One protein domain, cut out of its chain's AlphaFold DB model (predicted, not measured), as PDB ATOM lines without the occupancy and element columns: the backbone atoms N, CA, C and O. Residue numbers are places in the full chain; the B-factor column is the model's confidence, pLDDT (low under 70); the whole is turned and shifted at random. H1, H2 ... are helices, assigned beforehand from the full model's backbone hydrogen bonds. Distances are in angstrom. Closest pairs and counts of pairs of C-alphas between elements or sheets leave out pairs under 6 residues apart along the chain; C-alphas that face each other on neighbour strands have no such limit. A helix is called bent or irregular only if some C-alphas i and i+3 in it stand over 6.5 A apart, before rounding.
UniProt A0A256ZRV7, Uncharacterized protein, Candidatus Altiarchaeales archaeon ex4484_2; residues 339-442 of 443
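Overview. This is residues 339 to 442 of the 443 residues of an uncharacterized protein of Candidatus Altiarchaeales archaeon ex4484_2 (UniProt A0A256ZRV7). Kinked H1 and H4b, one arm of bent H4, make the middle, while the other arm, H4a, reaches out to one end of the longest axis; H3 packs on H1 and both arms of H4, and H6 crosses H1. Short H2 and H5 lie at the rim. The 104 printed residues hold six named helices and no named strand; this all helix domain is compact, radius of gyration of the C-alphas 13.4 A, spanning 40 by 31 by 22 A.

Along the chain. H1, residues 342 to 359, 25.6 A, begins at C-alpha 342 (208.472, 239.929, 176.290); it is only just irregular, C-alphas 350 and 353 being 6.6 A apart. H2 is 364 to 371, H3 374 to 387. H4, 393 to 414, one helix by its hydrogen bonds, is bent, C-alphas 401 and 404 being 7.3 A apart; its arms are H4a, 393 to 401, and H4b, 404 to 414. H5 is 419 to 426; H6, 429 to 441, ends at C-alpha 441 (220.379, 245.742, 179.557).

Arrangement. H1 touches H6 at a steep tilt of 60 degrees, closest C-alphas Ile 351 and Tyr 434, 6.2 A. H3 touches H4a with residues 382 to 386 alone, closest C-alphas Lys 385 and Gln 395, 6.2 A. Each O i to N i+4 pair is within hydrogen-bond range except in H1, 12 of 14, and H6, 8 of 9.

Size, cuts and confidence. The printed part has no cut, the links are tight, and residue 339 is under pLDDT 70.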
ATOM      1  N   LYS A 339     214.853 248.093 174.521       62.53
ATOM      2  CA  LYS A 339     213.391 248.092 174.455       62.53
ATOM      3  C   LYS A 339     212.908 246.892 175.242       62.53
ATOM      4  O   LYS A 339     213.143 245.761 174.814       62.53
ATOM      5  N   LEU A 340     212.198 247.146 176.337       76.69
ATOM      6  CA  LEU A 340     211.538 246.121 177.134       76.69
ATOM      7  C   LEU A 340     210.721 245.165 176.243       76.69
ATOM      8  O   LEU A 340     209.666 245.509 175.704       76.69
ATOM      9  N   SER A 341     211.235 243.953 176.054       82.50
ATOM     10  CA  SER A 341     210.636 242.906 175.230       82.50
ATOM     11  C   SER A 341     209.988 241.838 176.113       82.50
ATOM     12  O   SER A 341     210.348 241.660 177.278       82.50
ATOM     13  N   GLY A 342     209.050 241.065 175.560       82.88
ATOM     14  CA  GLY A 342     208.472 239.929 176.290       82.88
ATOM     15  C   GLY A 342     209.518 238.888 176.718       82.88
ATOM     16  O   GLY A 342     209.312 238.190 177.704       82.88
ATOM     17  N   GLU A 343     210.645 238.813 176.009       86.31
ATOM     18  CA  GLU A 343     211.782 237.962 176.360       86.31
ATOM     19  C   GLU A 343     212.563 238.515 177.558       86.31
ATOM     20  O   GLU A 343     212.823 237.765 178.493       86.31
ATOM     21  N   SER A 344     212.835 239.826 177.592       87.75
ATOM     22  CA  SER A 344     213.520 240.464 178.730       87.75
ATOM     23  C   SER A 344     212.751 240.299 180.045       87.75
ATOM     24  O   SER A 344     213.339 239.950 181.060       87.75
ATOM     25  N   ILE A 345     211.419 240.429 180.019       91.94
ATOM     26  CA  ILE A 345     210.580 240.215 181.207       91.94
ATOM     27  C   ILE A 345     210.599 238.759 181.672       91.94
ATOM     28  O   ILE A 345     210.608 238.500 182.872       91.94
ATOM     29  N   ARG A 346     210.582 237.794 180.743       91.56
ATOM     30  CA  ARG A 346     210.679 236.372 181.106       91.56
ATOM     31  C   ARG A 346     212.008 236.074 181.786       91.56
ATOM     32  O   ARG A 346     212.006 235.391 182.801       91.56
ATOM     33  N   LEU A 347     213.095 236.627 181.255       92.31
ATOM     34  CA  LEU A 347     214.422 236.449 181.823       92.31
ATOM     35  C   LEU A 347     214.545 237.124 183.196       92.31
ATOM     36  O   LEU A 347     215.036 236.503 184.128       92.31
ATOM     37  N   LEU A 348     214.006 238.337 183.365       93.44
ATOM     38  CA  LEU A 348     213.933 238.999 184.674       93.44
ATOM     39  C   LEU A 348     213.148 238.161 185.698       93.44
ATOM     40  O   LEU A 348     213.606 238.002 186.823       93.44
ATOM     41  N   LYS A 349     212.006 237.572 185.312       94.69
ATOM     42  CA  LYS A 349     211.218 236.683 186.191       94.69
ATOM     43  C   LYS A 349     211.973 235.428 186.625       94.69
ATOM     44  O   LYS A 349     211.698 234.898 187.694       94.69
ATOM     45  N   GLU A 350     212.862 234.929 185.777       94.06
ATOM     46  CA  GLU A 350     213.668 233.744 186.056       94.06
ATOM     47  C   GLU A 350     214.871 234.075 186.946       94.06
ATOM     48  O   GLU A 350     215.180 233.328 187.871       94.06
ATOM     49  N   ILE A 351     215.525 235.210 186.688       94.50
ATOM     50  CA  ILE A 351     216.811 235.557 187.296       94.50
ATOM     51  C   ILE A 351     216.674 236.371 188.580       94.50
ATOM     52  O   ILE A 351     217.444 236.130 189.505       94.50
ATOM     53  N   LEU A 352     215.699 237.277 188.704       94.38
ATOM     54  CA  LEU A 352     215.549 238.084 189.924       94.38
ATOM     55  C   LEU A 352     215.415 237.239 191.207       94.38
ATOM     56  O   LEU A 352     216.087 237.578 192.175       94.38
ATOM     57  N   PRO A 353     214.665 236.115 191.242       95.25
ATOM     58  CA  PRO A 353     214.636 235.236 192.417       95.25
ATOM     59  C   PRO A 353     215.985 234.579 192.732       95.25
ATOM     60  O   PRO A 353     216.290 234.287 193.887       95.25
ATOM     61  N   VAL A 354     216.803 234.321 191.706       94.62
ATOM     62  CA  VAL A 354     218.162 233.797 191.893       94.62
ATOM     63  C   VAL A 354     219.052 234.874 192.505       94.62
ATOM     64  O   VAL A 354     219.782 234.578 193.445       94.62
ATOM     65  N   LEU A 355     218.950 236.113 192.015       93.31
ATOM     66  CA  LEU A 355     219.671 237.261 192.564       93.31
ATOM     67  C   LEU A 355     219.266 237.540 194.010       93.31
ATOM     68  O   LEU A 355     220.147 237.675 194.846       93.31
ATOM     69  N   ASP A 356     217.972 237.512 194.331       93.62
ATOM     70  CA  ASP A 356     217.466 237.653 195.705       93.62
ATOM     71  C   ASP A 356     218.096 236.611 196.647       93.62
ATOM     72  O   ASP A 356     218.648 236.931 197.702       93.62
ATOM     73  N   SER A 357     218.142 235.349 196.204       94.44
ATOM     74  CA  SER A 357     218.792 234.283 196.967       94.44
ATOM     75  C   SER A 357     220.307 234.460 197.113       94.44
ATOM     76  O   SER A 357     220.870 233.885 198.047       94.44
ATOM     77  N   LEU A 358     220.982 235.143 196.186       92.50
ATOM     78  CA  LEU A 358     222.415 235.426 196.274       92.50
ATOM     79  C   LEU A 358     222.682 236.622 197.184       92.50
ATOM     80  O   LEU A 358     223.571 236.543 198.024       92.50
ATOM     81  N   LEU A 359     221.879 237.680 197.084       92.88
ATOM     82  CA  LEU A 359     221.962 238.841 197.966       92.88
ATOM     83  C   LEU A 359     221.796 238.430 199.435       92.88
ATOM     84  O   LEU A 359     222.569 238.866 200.280       92.88
ATOM     85  N   GLY A 360     220.896 237.487 199.735       91.38
ATOM     86  CA  GLY A 360     220.744 236.921 201.084       91.38
ATOM     87  C   GLY A 360     221.918 236.062 201.586       91.38
ATOM     88  O   GLY A 360     221.868 235.570 202.711       91.38
ATOM     89  N   LYS A 361     222.950 235.833 200.765       93.50
ATOM     90  CA  LYS A 361     224.188 235.120 201.129       93.50
ATOM     91  C   LYS A 361     225.410 236.033 201.176       93.50
ATOM     92  O   LYS A 361     226.528 235.543 201.362       93.50
ATOM     93  N   LEU A 362     225.218 237.331 200.957       92.88
ATOM     94  CA  LEU A 362     226.273 238.304 201.178       92.88
ATOM     95  C   LEU A 362     226.659 238.333 202.665       92.88
ATOM     96  O   LEU A 362     225.869 237.932 203.521       92.88
ATOM     97  N   PRO A 363     227.877 238.791 202.986       91.81
ATOM     98  CA  PRO A 363     228.240 239.128 204.357       91.81
ATOM     99  C   PRO A 363     227.226 240.095 204.992       91.81
ATOM    100  O   PRO A 363     226.741 241.001 204.311       91.81
ATOM    101  N   ASP A 364     226.923 239.911 206.282       88.62
ATOM    102  CA  ASP A 364     225.889 240.681 206.996       88.62
ATOM    103  C   ASP A 364     226.104 242.203 206.876       88.62
ATOM    104  O   ASP A 364     225.144 242.942 206.675       88.62
ATOM    105  N   ASP A 365     227.360 242.665 206.898       88.12
ATOM    106  CA  ASP A 365     227.725 244.079 206.739       88.12
ATOM    107  C   ASP A 365     227.362 244.636 205.355       88.12
ATOM    108  O   ASP A 365     226.962 245.791 205.235       88.12
ATOM    109  N   LYS A 366     227.452 243.812 204.304       91.69
ATOM    110  CA  LYS A 366     227.070 244.201 202.938       91.69
ATOM    111  C   LYS A 366     225.570 244.169 202.713       91.69
ATOM    112  O   LYS A 366     225.057 244.997 201.962       91.69
ATOM    113  N   ILE A 367     224.873 243.244 203.369       85.81
ATOM    114  CA  ILE A 367     223.409 243.215 203.366       85.81
ATOM    115  C   ILE A 367     222.874 244.467 204.060       85.81
ATOM    116  O   ILE A 367     222.014 245.144 203.500       85.81
ATOM    117  N   GLU A 368     223.404 244.792 205.241       90.31
ATOM    118  CA  GLU A 368     223.014 245.977 206.001       90.31
ATOM    119  C   GLU A 368     223.278 247.256 205.194       90.31
ATOM    120  O   GLU A 368     222.346 248.029 204.969       90.31
ATOM    121  N   GLU A 369     224.494 247.424 204.654       91.06
ATOM    122  CA  GLU A 369     224.867 248.567 203.811       91.06
ATOM    123  C   GLU A 369     223.890 248.739 202.640       91.06
ATOM    124  O   GLU A 369     223.292 249.806 202.495       91.06
ATOM    125  N   PHE A 370     223.647 247.682 201.855       91.50
ATOM    126  CA  PHE A 370     222.742 247.753 200.709       91.50
ATOM    127  C   PHE A 370     221.294 248.039 201.123       91.50
ATOM    128  O   PHE A 370     220.649 248.885 200.507       91.50
ATOM    129  N   SER A 371     220.796 247.402 202.187       90.81
ATOM    130  CA  SER A 371     219.402 247.538 202.643       90.81
ATOM    131  C   SER A 371     219.000 248.960 203.043       90.81
ATOM    132  O   SER A 371     217.813 249.278 203.066       90.81
ATOM    133  N   THR A 372     219.983 249.821 203.327       89.50
ATOM    134  CA  THR A 372     219.773 251.231 203.687       89.50
ATOM    135  C   THR A 372     219.813 252.195 202.498       89.50
ATOM    136  O   THR A 372     219.641 253.398 202.688       89.50
ATOM    137  N   THR A 373     220.053 251.698 201.281       91.06
ATOM    138  CA  THR A 373     220.156 252.523 200.066       91.06
ATOM    139  C   THR A 373     218.824 252.650 199.328       91.06
ATOM    140  O   THR A 373     218.022 251.717 199.309       91.06
ATOM    141  N   ASP A 374     218.637 253.767 198.619       91.25
ATOM    142  CA  ASP A 374     217.503 253.956 197.701       91.25
ATOM    143  C   ASP A 374     217.465 252.859 196.616       91.25
ATOM    144  O   ASP A 374     216.396 252.433 196.175       91.25
ATOM    145  N   ASP A 375     218.631 252.338 196.214       93.44
ATOM    146  CA  ASP A 375     218.736 251.247 195.241       93.44
ATOM    147  C   ASP A 375     218.093 249.945 195.748       93.44
ATOM    148  O   ASP A 375     217.559 249.178 194.945       93.44
ATOM    149  N   TYR A 376     218.073 249.696 197.064       93.44
ATOM    150  CA  TYR A 376     217.374 248.543 197.639       93.44
ATOM    151  C   TYR A 376     215.850 248.686 197.558       93.44
ATOM    152  O   TYR A 376     215.153 247.723 197.223       93.44
ATOM    153  N   GLU A 377     215.316 249.887 197.790       93.25
ATOM    154  CA  GLU A 377     213.885 250.155 197.603       93.25
ATOM    155  C   GLU A 377     213.482 249.962 196.136       93.25
ATOM    156  O   GLU A 377     212.508 249.266 195.832       93.25
ATOM    157  N   VAL A 378     214.284 250.504 195.216       94.94
ATOM    158  CA  VAL A 378     214.063 250.370 193.771       94.94
ATOM    159  C   VAL A 378     214.216 248.913 193.320       94.94
ATOM    160  O   VAL A 378     213.456 248.461 192.459       94.94
ATOM    161  N   TYR A 379     215.136 248.145 193.911       96.12
ATOM    162  CA  TYR A 379     215.253 246.704 193.688       96.12
ATOM    163  C   TYR A 379     213.991 245.949 194.117       96.12
ATOM    164  O   TYR A 379     213.460 245.165 193.327       96.12
ATOM    165  N   ASN A 380     213.478 246.203 195.324       94.25
ATOM    166  CA  ASN A 380     212.257 245.562 195.818       94.25
ATOM    167  C   ASN A 380     211.054 245.898 194.929       94.25
ATOM    168  O   ASN A 380     210.305 245.007 194.523       94.25
ATOM    169  N   GLU A 381     210.903 247.166 194.544       95.31
ATOM    170  CA  GLU A 381     209.833 247.585 193.641       95.31
ATOM    171  C   GLU A 381     209.988 246.956 192.244       95.31
ATOM    172  O   GLU A 381     209.001 246.527 191.634       95.31
ATOM    173  N   LEU A 382     211.221 246.834 191.734       94.62
ATOM    174  CA  LEU A 382     211.511 246.129 190.485       94.62
ATOM    175  C   LEU A 382     211.125 244.649 190.586       94.62
ATOM    176  O   LEU A 382     210.479 244.124 189.674       94.62
ATOM    177  N   PHE A 383     211.470 243.993 191.693       94.00
ATOM    178  CA  PHE A 383     211.148 242.596 191.960       94.00
ATOM    179  C   PHE A 383     209.633 242.356 191.976       94.00
ATOM    180  O   PHE A 383     209.138 241.450 191.293       94.00
ATOM    181  N   GLU A 384     208.878 243.197 192.684       94.62
ATOM    182  CA  GLU A 384     207.415 243.139 192.728       94.62
ATOM    183  C   GLU A 384     206.794 243.391 191.347       94.62
ATOM    184  O   GLU A 384     205.985 242.593 190.858       94.62
ATOM    185  N   LYS A 385     207.210 244.466 190.662       93.69
ATOM    186  CA  LYS A 385     206.665 244.843 189.348       93.69
ATOM    187  C   LYS A 385     206.962 243.821 188.265       93.69
ATOM    188  O   LYS A 385     206.120 243.620 187.383       93.69
ATOM    189  N   VAL A 386     208.127 243.181 188.310       94.19
ATOM    190  CA  VAL A 386     208.456 242.079 187.407       94.19
ATOM    191  C   VAL A 386     207.615 240.857 187.751       94.19
ATOM    192  O   VAL A 386     206.992 240.309 186.842       94.19
ATOM    193  N   SER A 387     207.534 240.449 189.019       91.00
ATOM    194  CA  SER A 387     206.778 239.262 189.451       91.00
ATOM    195  C   SER A 387     205.309 239.332 189.016       91.00
ATOM    196  O   SER A 387     204.820 238.443 188.303       91.00
ATOM    197  N   ASP A 388     204.662 240.466 189.288       92.25
ATOM    198  CA  ASP A 388     203.260 240.746 188.964       92.25
ATOM    199  C   ASP A 388     203.069 241.469 187.621       92.25
ATOM    200  O   ASP A 388     202.059 242.144 187.382       92.25
ATOM    201  N   TYR A 389     204.031 241.337 186.706       92.38
ATOM    202  CA  TYR A 389     203.981 242.032 185.425       92.38
ATOM    203  C   TYR A 389     202.745 241.649 184.597       92.38
ATOM    204  O   TYR A 389     202.586 240.499 184.170       92.38
ATOM    205  N   LYS A 390     201.901 242.648 184.315       90.69
ATOM    206  CA  LYS A 390     200.685 242.572 183.483       90.69
ATOM    207  C   LYS A 390     200.822 243.362 182.177       90.69
ATOM    208  O   LYS A 390     199.902 243.368 181.363       90.69
ATOM    209  N   GLY A 391     201.962 244.021 181.956       87.50
ATOM    210  CA  GLY A 391     202.235 244.783 180.737       87.50
ATOM    211  C   GLY A 391     201.585 246.165 180.684       87.50
ATOM    212  O   GLY A 391     201.419 246.699 179.579       87.50
ATOM    213  N   THR A 392     201.235 246.731 181.842       89.75
ATOM    214  CA  THR A 392     200.739 248.109 181.963       89.75
ATOM    215  C   THR A 392     201.823 249.115 181.557       89.75
ATOM    216  O   THR A 392     203.012 248.792 181.565       89.75
ATOM    217  N   GLY A 393     201.419 250.327 181.157       86.00
ATOM    218  CA  GLY A 393     202.360 251.389 180.772       86.00
ATOM    219  C   GLY A 393     203.334 251.730 181.902       86.00
ATOM    220  O   GLY A 393     204.538 251.703 181.690       86.00
ATOM    221  N   GLU A 394     202.805 251.907 183.114       88.06
ATOM    222  CA  GLU A 394     203.580 252.224 184.322       88.06
ATOM    223  C   GLU A 394     204.598 251.131 184.684       88.06
ATOM    224  O   GLU A 394     205.743 251.435 185.008       88.06
ATOM    225  N   GLN A 395     204.222 249.848 184.594       90.06
ATOM    226  CA  GLN A 395     205.164 248.748 184.839       90.06
ATOM    227  C   GLN A 395     206.273 248.728 183.787       90.06
ATOM    228  O   GLN A 395     207.436 248.534 184.123       90.06
ATOM    229  N   LYS A 396     205.919 248.919 182.511       89.44
ATOM    230  CA  LYS A 396     206.898 248.930 181.422       89.44
ATOM    231  C   LYS A 396     207.906 250.051 181.587       89.44
ATOM    232  O   LYS A 396     209.097 249.797 181.470       89.44
ATOM    233  N   GLU A 397     207.425 251.258 181.850       89.88
ATOM    234  CA  GLU A 397     208.267 252.435 182.034       89.88
ATOM    235  C   GLU A 397     209.195 252.262 183.234       89.88
ATOM    236  O   GLU A 397     210.407 252.377 183.082       89.88
ATOM    237  N   PHE A 398     208.652 251.856 184.385       93.00
ATOM    238  CA  PHE A 398     209.452 251.638 185.586       93.00
ATOM    239  C   PHE A 398     210.554 250.593 185.380       93.00
ATOM    240  O   PHE A 398     211.710 250.842 185.713       93.00
ATOM    241  N   ILE A 399     210.216 249.429 184.817       92.81
ATOM    242  CA  ILE A 399     211.204 248.366 184.591       92.81
ATOM    243  C   ILE A 399     212.265 248.860 183.601       92.81
ATOM    244  O   ILE A 399     213.454 248.654 183.825       92.81
ATOM    245  N   ASN A 400     211.865 249.548 182.532       90.50
ATOM    246  CA  ASN A 400     212.803 250.006 181.511       90.50
ATOM    247  C   ASN A 400     213.807 251.036 182.045       90.50
ATOM    248  O   ASN A 400     214.975 250.986 181.675       90.50
ATOM    249  N   VAL A 401     213.352 251.942 182.913       92.44
ATOM    250  CA  VAL A 401     214.189 252.996 183.504       92.44
ATOM    251  C   VAL A 401     215.157 252.428 184.544       92.44
ATOM    252  O   VAL A 401     216.326 252.799 184.552       92.44
ATOM    253  N   ASN A 402     214.698 251.504 185.392       93.50
ATOM    254  CA  ASN A 402     215.451 251.121 186.590       93.50
ATOM    255  C   ASN A 402     216.305 249.857 186.431       93.50
ATOM    256  O   ASN A 402     217.302 249.707 187.133       93.50
ATOM    257  N   THR A 403     215.964 248.949 185.506       93.06
ATOM    258  CA  THR A 403     216.617 247.624 185.437       93.06
ATOM    259  C   THR A 403     218.127 247.717 185.232       93.06
ATOM    260  O   THR A 403     218.864 247.001 185.899       93.06
ATOM    261  N   LYS A 404     218.606 248.599 184.346       93.56
ATOM    262  CA  LYS A 404     220.046 248.737 184.081       93.56
ATOM    263  C   LYS A 404     220.814 249.163 185.335       93.56
ATOM    264  O   LYS A 404     221.832 248.560 185.652       93.56
ATOM    265  N   ASN A 405     220.316 250.182 186.038       93.31
ATOM    266  CA  ASN A 405     220.960 250.678 187.252       93.31
ATOM    267  C   ASN A 405     221.014 249.582 188.323       93.31
ATOM    268  O   ASN A 405     222.085 249.246 188.813       93.31
ATOM    269  N   ILE A 406     219.870 248.952 188.595       94.62
ATOM    270  CA  ILE A 406     219.761 247.915 189.624       94.62
ATOM    271  C   ILE A 406     220.619 246.694 189.315       94.62
ATOM    272  O   ILE A 406     221.283 246.178 190.208       94.62
ATOM    273  N   LEU A 407     220.656 246.239 188.063       94.44
ATOM    274  CA  LEU A 407     221.529 245.131 187.687       94.44
ATOM    275  C   LEU A 407     223.010 245.482 187.871       94.44
ATOM    276  O   LEU A 407     223.751 244.634 188.347       94.44
ATOM    277  N   GLY A 408     223.426 246.717 187.572       92.75
ATOM    278  CA  GLY A 408     224.797 247.169 187.829       92.75
ATOM    279  C   GLY A 408     225.142 247.231 189.319       92.75
ATOM    280  O   GLY A 408     226.228 246.822 189.720       92.75
ATOM    281  N   VAL A 409     224.215 247.694 190.159       92.69
ATOM    282  CA  VAL A 409     224.399 247.694 191.620       92.69
ATOM    283  C   VAL A 409     224.520 246.265 192.149       92.69
ATOM    284  O   VAL A 409     225.446 245.965 192.901       92.69
ATOM    285  N   ILE A 410     223.637 245.363 191.715       92.75
ATOM    286  CA  ILE A 410     223.677 243.955 192.121       92.75
ATOM    287  C   ILE A 410     224.970 243.288 191.655       92.75
ATOM    288  O   ILE A 410     225.584 242.593 192.454       92.75
ATOM    289  N   ASP A 411     225.407 243.504 190.414       92.88
ATOM    290  CA  ASP A 411     226.639 242.900 189.893       92.88
ATOM    291  C   ASP A 411     227.853 243.248 190.768       92.88
ATOM    292  O   ASP A 411     228.572 242.357 191.224       92.88
ATOM    293  N   ASN A 412     227.986 244.524 191.141       92.19
ATOM    294  CA  ASN A 412     229.017 244.981 192.076       92.19
ATOM    295  C   ASN A 412     228.880 244.345 193.470       92.19
ATOM    296  O   ASN A 412     229.878 244.006 194.110       92.19
ATOM    297  N   LEU A 413     227.653 244.173 193.973       91.12
ATOM    298  CA  LEU A 413     227.425 243.516 195.263       91.12
ATOM    299  C   LEU A 413     227.830 242.044 195.222       91.12
ATOM    300  O   LEU A 413     228.465 241.569 196.165       91.12
ATOM    301  N   LEU A 414     227.527 241.338 194.131       90.88
ATOM    302  CA  LEU A 414     227.860 239.924 193.965       90.88
ATOM    303  C   LEU A 414     229.372 239.660 193.966       90.88
ATOM    304  O   LEU A 414     229.778 238.559 194.339       90.88
ATOM    305  N   GLU A 415     230.218 240.651 193.656       90.25
ATOM    306  CA  GLU A 415     231.677 240.532 193.827       90.25
ATOM    307  C   GLU A 415     232.101 240.288 195.288       90.25
ATOM    308  O   GLU A 415     233.195 239.777 195.544       90.25
ATOM    309  N   ASN A 416     231.240 240.635 196.251       91.25
ATOM    310  CA  ASN A 416     231.483 240.466 197.684       91.25
ATOM    311  C   ASN A 416     230.964 239.129 198.235       91.25
ATOM    312  O   ASN A 416     231.042 238.892 199.443       91.25
ATOM    313  N   LEU A 417     230.435 238.244 197.384       91.44
ATOM    314  CA  LEU A 417     230.014 236.915 197.815       91.44
ATOM    315  C   LEU A 417     231.201 236.069 198.307       91.44
ATOM    316  O   LEU A 417     232.319 236.193 197.800       91.44
ATOM    317  N   PRO A 418     230.967 235.138 199.251       90.50
ATOM    318  CA  PRO A 418     231.953 234.119 199.584       90.50
ATOM    319  C   PRO A 418     232.379 233.324 198.341       90.50
ATOM    320  O   PRO A 418     231.531 232.937 197.535       90.50
ATOM    321  N   ASP A 419     233.677 233.016 198.222       87.56
ATOM    322  CA  ASP A 419     234.259 232.321 197.056       87.56
ATOM    323  C   ASP A 419     233.492 231.025 196.696       87.56
ATOM    324  O   ASP A 419     233.285 230.715 195.523       87.56
ATOM    325  N   GLU A 420     233.013 230.295 197.709       90.56
ATOM    326  CA  GLU A 420     232.234 229.057 197.557       90.56
ATOM    327  C   GLU A 420     230.876 229.289 196.868       90.56
ATOM    328  O   GLU A 420     230.423 228.460 196.074       90.56
ATOM    329  N   GLU A 421     230.223 230.419 197.145       92.06
ATOM    330  CA  GLU A 421     228.941 230.779 196.537       92.06
ATOM    331  C   GLU A 421     229.131 231.340 195.126       92.06
ATOM    332  O   GLU A 421     228.323 231.033 194.248       92.06
ATOM    333  N   ILE A 422     230.231 232.061 194.875       86.94
ATOM    334  CA  ILE A 422     230.622 232.487 193.523       86.94
ATOM    335  C   ILE A 422     230.849 231.261 192.636       86.94
ATOM    336  O   ILE A 422     230.234 231.160 191.578       86.94
ATOM    337  N   GLU A 423     231.668 230.298 193.074       89.06
ATOM    338  CA  GLU A 423     231.971 229.084 192.298       89.06
ATOM    339  C   GLU A 423     230.710 228.247 192.030       89.06
ATOM    340  O   GLU A 423     230.496 227.723 190.927       89.06
ATOM    341  N   ARG A 424     229.832 228.146 193.036       91.75
ATOM    342  CA  ARG A 424     228.548 227.455 192.915       91.75
ATOM    343  C   ARG A 424     227.617 228.155 191.930       91.75
ATOM    344  O   ARG A 424     226.973 227.473 191.130       91.75
ATOM    345  N   PHE A 425     227.527 229.482 191.985       92.00
ATOM    346  CA  PHE A 425     226.680 230.253 191.085       92.00
ATOM    347  C   PHE A 425     227.222 230.232 189.659       92.00
ATOM    348  O   PHE A 425     226.467 229.879 188.757       92.00
ATOM    349  N   SER A 426     228.515 230.489 189.448       89.81
ATOM    350  CA  SER A 426     229.146 230.505 188.121       89.81
ATOM    351  C   SER A 426     229.036 229.166 187.388       89.81
ATOM    352  O   SER A 426     229.038 229.115 186.159       89.81
ATOM    353  N   SER A 427     228.923 228.070 188.142       89.81
ATOM    354  CA  SER A 427     228.740 226.715 187.609       89.81
ATOM    355  C   SER A 427     227.272 226.330 187.381       89.81
ATOM    356  O   SER A 427     226.996 225.235 186.888       89.81
ATOM    357  N   SER A 428     226.320 227.188 187.757       90.31
ATOM    358  CA  SER A 428     224.882 226.929 187.634       90.31
ATOM    359  C   SER A 428     224.337 227.293 186.251       90.31
ATOM    360  O   SER A 428     224.855 228.173 185.563       90.31
ATOM    361  N   ASP A 429     223.228 226.663 185.853       88.31
ATOM    362  CA  ASP A 429     222.526 227.026 184.615       88.31
ATOM    363  C   ASP A 429     221.981 228.466 184.663       88.31
ATOM    364  O   ASP A 429     221.933 229.149 183.636       88.31
ATOM    365  N   SER A 430     221.664 228.962 185.865       89.50
ATOM    366  CA  SER A 430     221.193 230.328 186.101       89.50
ATOM    367  C   SER A 430     222.238 231.393 185.758       89.50
ATOM    368  O   SER A 430     221.862 232.500 185.380       89.50
ATOM    369  N   PHE A 431     223.537 231.072 185.810       92.06
ATOM    370  CA  PHE A 431     224.606 232.017 185.461       92.06
ATOM    371  C   PHE A 431     224.554 232.441 183.991       92.06
ATOM    372  O   PHE A 431     224.764 233.604 183.655       92.06
ATOM    373  N   LYS A 432     224.191 231.518 183.091       90.44
ATOM    374  CA  LYS A 432     224.006 231.848 181.668       90.44
ATOM    375  C   LYS A 432     222.838 232.806 181.464       90.44
ATOM    376  O   LYS A 432     222.925 233.701 180.628       90.44
ATOM    377  N   GLY A 433     221.751 232.605 182.207       89.06
ATOM    378  CA  GLY A 433     220.596 233.497 182.166       89.06
ATOM    379  C   GLY A 433     220.910 234.875 182.753       89.06
ATOM    380  O   GLY A 433     220.467 235.872 182.193       89.06
ATOM    381  N   TYR A 434     221.735 234.931 183.801       91.81
ATOM    382  CA  TYR A 434     222.245 236.171 184.379       91.81
ATOM    383  C   TYR A 434     223.110 236.975 183.400       91.81
ATOM    384  O   TYR A 434     222.769 238.115 183.106       91.81
ATOM    385  N   ASN A 435     224.143 236.379 182.796       90.44
ATOM    386  CA  ASN A 435     224.993 237.097 181.830       90.44
ATOM    387  C   ASN A 435     224.191 237.592 180.625       90.44
ATOM    388  O   ASN A 435     224.331 238.727 180.186       90.44
ATOM    389  N   ARG A 436     223.263 236.762 180.135       90.81
ATOM    390  CA  ARG A 436     222.351 237.161 179.063       90.81
ATOM    391  C   ARG A 436     221.467 238.345 179.466       90.81
ATOM    392  O   ARG A 436     221.072 239.128 178.605       90.81
ATOM    393  N   LEU A 437     221.103 238.443 180.742       90.75
ATOM    394  CA  LEU A 437     220.322 239.551 181.270       90.75
ATOM    395  C   LEU A 437     221.157 240.837 181.319       90.75
ATOM    396  O   LEU A 437     220.662 241.863 180.861       90.75
ATOM    397  N   LEU A 438     222.405 240.772 181.789       90.38
ATOM    398  CA  LEU A 438     223.337 241.907 181.765       90.38
ATOM    399  C   LEU A 438     223.544 242.425 180.333       90.38
ATOM    400  O   LEU A 438     223.257 243.592 180.053       90.38
ATOM    401  N   ASP A 439     223.843 241.521 179.391       88.81
ATOM    402  CA  ASP A 439     223.996 241.834 177.964       88.81
ATOM    403  C   ASP A 439     222.759 242.537 177.381       88.81
ATOM    404  O   ASP A 439     222.864 243.470 176.581       88.81
ATOM    405  N   LEU A 440     221.557 242.084 177.761       87.75
ATOM    406  CA  LEU A 440     220.297 242.650 177.275       87.75
ATOM    407  C   LEU A 440     220.060 244.077 177.766       87.75
ATOM    408  O   LEU A 440     219.403 244.839 177.057       87.75
ATOM    409  N   PHE A 441     220.551 244.422 178.955       85.75
ATOM    410  CA  PHE A 441     220.379 245.742 179.557       85.75
ATOM    411  C   PHE A 441     221.624 246.635 179.439       85.75
ATOM    412  O   PHE A 441     221.557 247.816 179.790       85.75
ATOM    413  N   GLY A 442     222.715 246.122 178.863       85.38
ATOM    414  CA  GLY A 442     223.958 246.859 178.646       85.38
ATOM    415  C   GLY A 442     224.623 247.277 179.955       85.38
ATOM    416  O   GLY A 442     225.051 248.433 180.066       85.38
TER     417      GLY A 442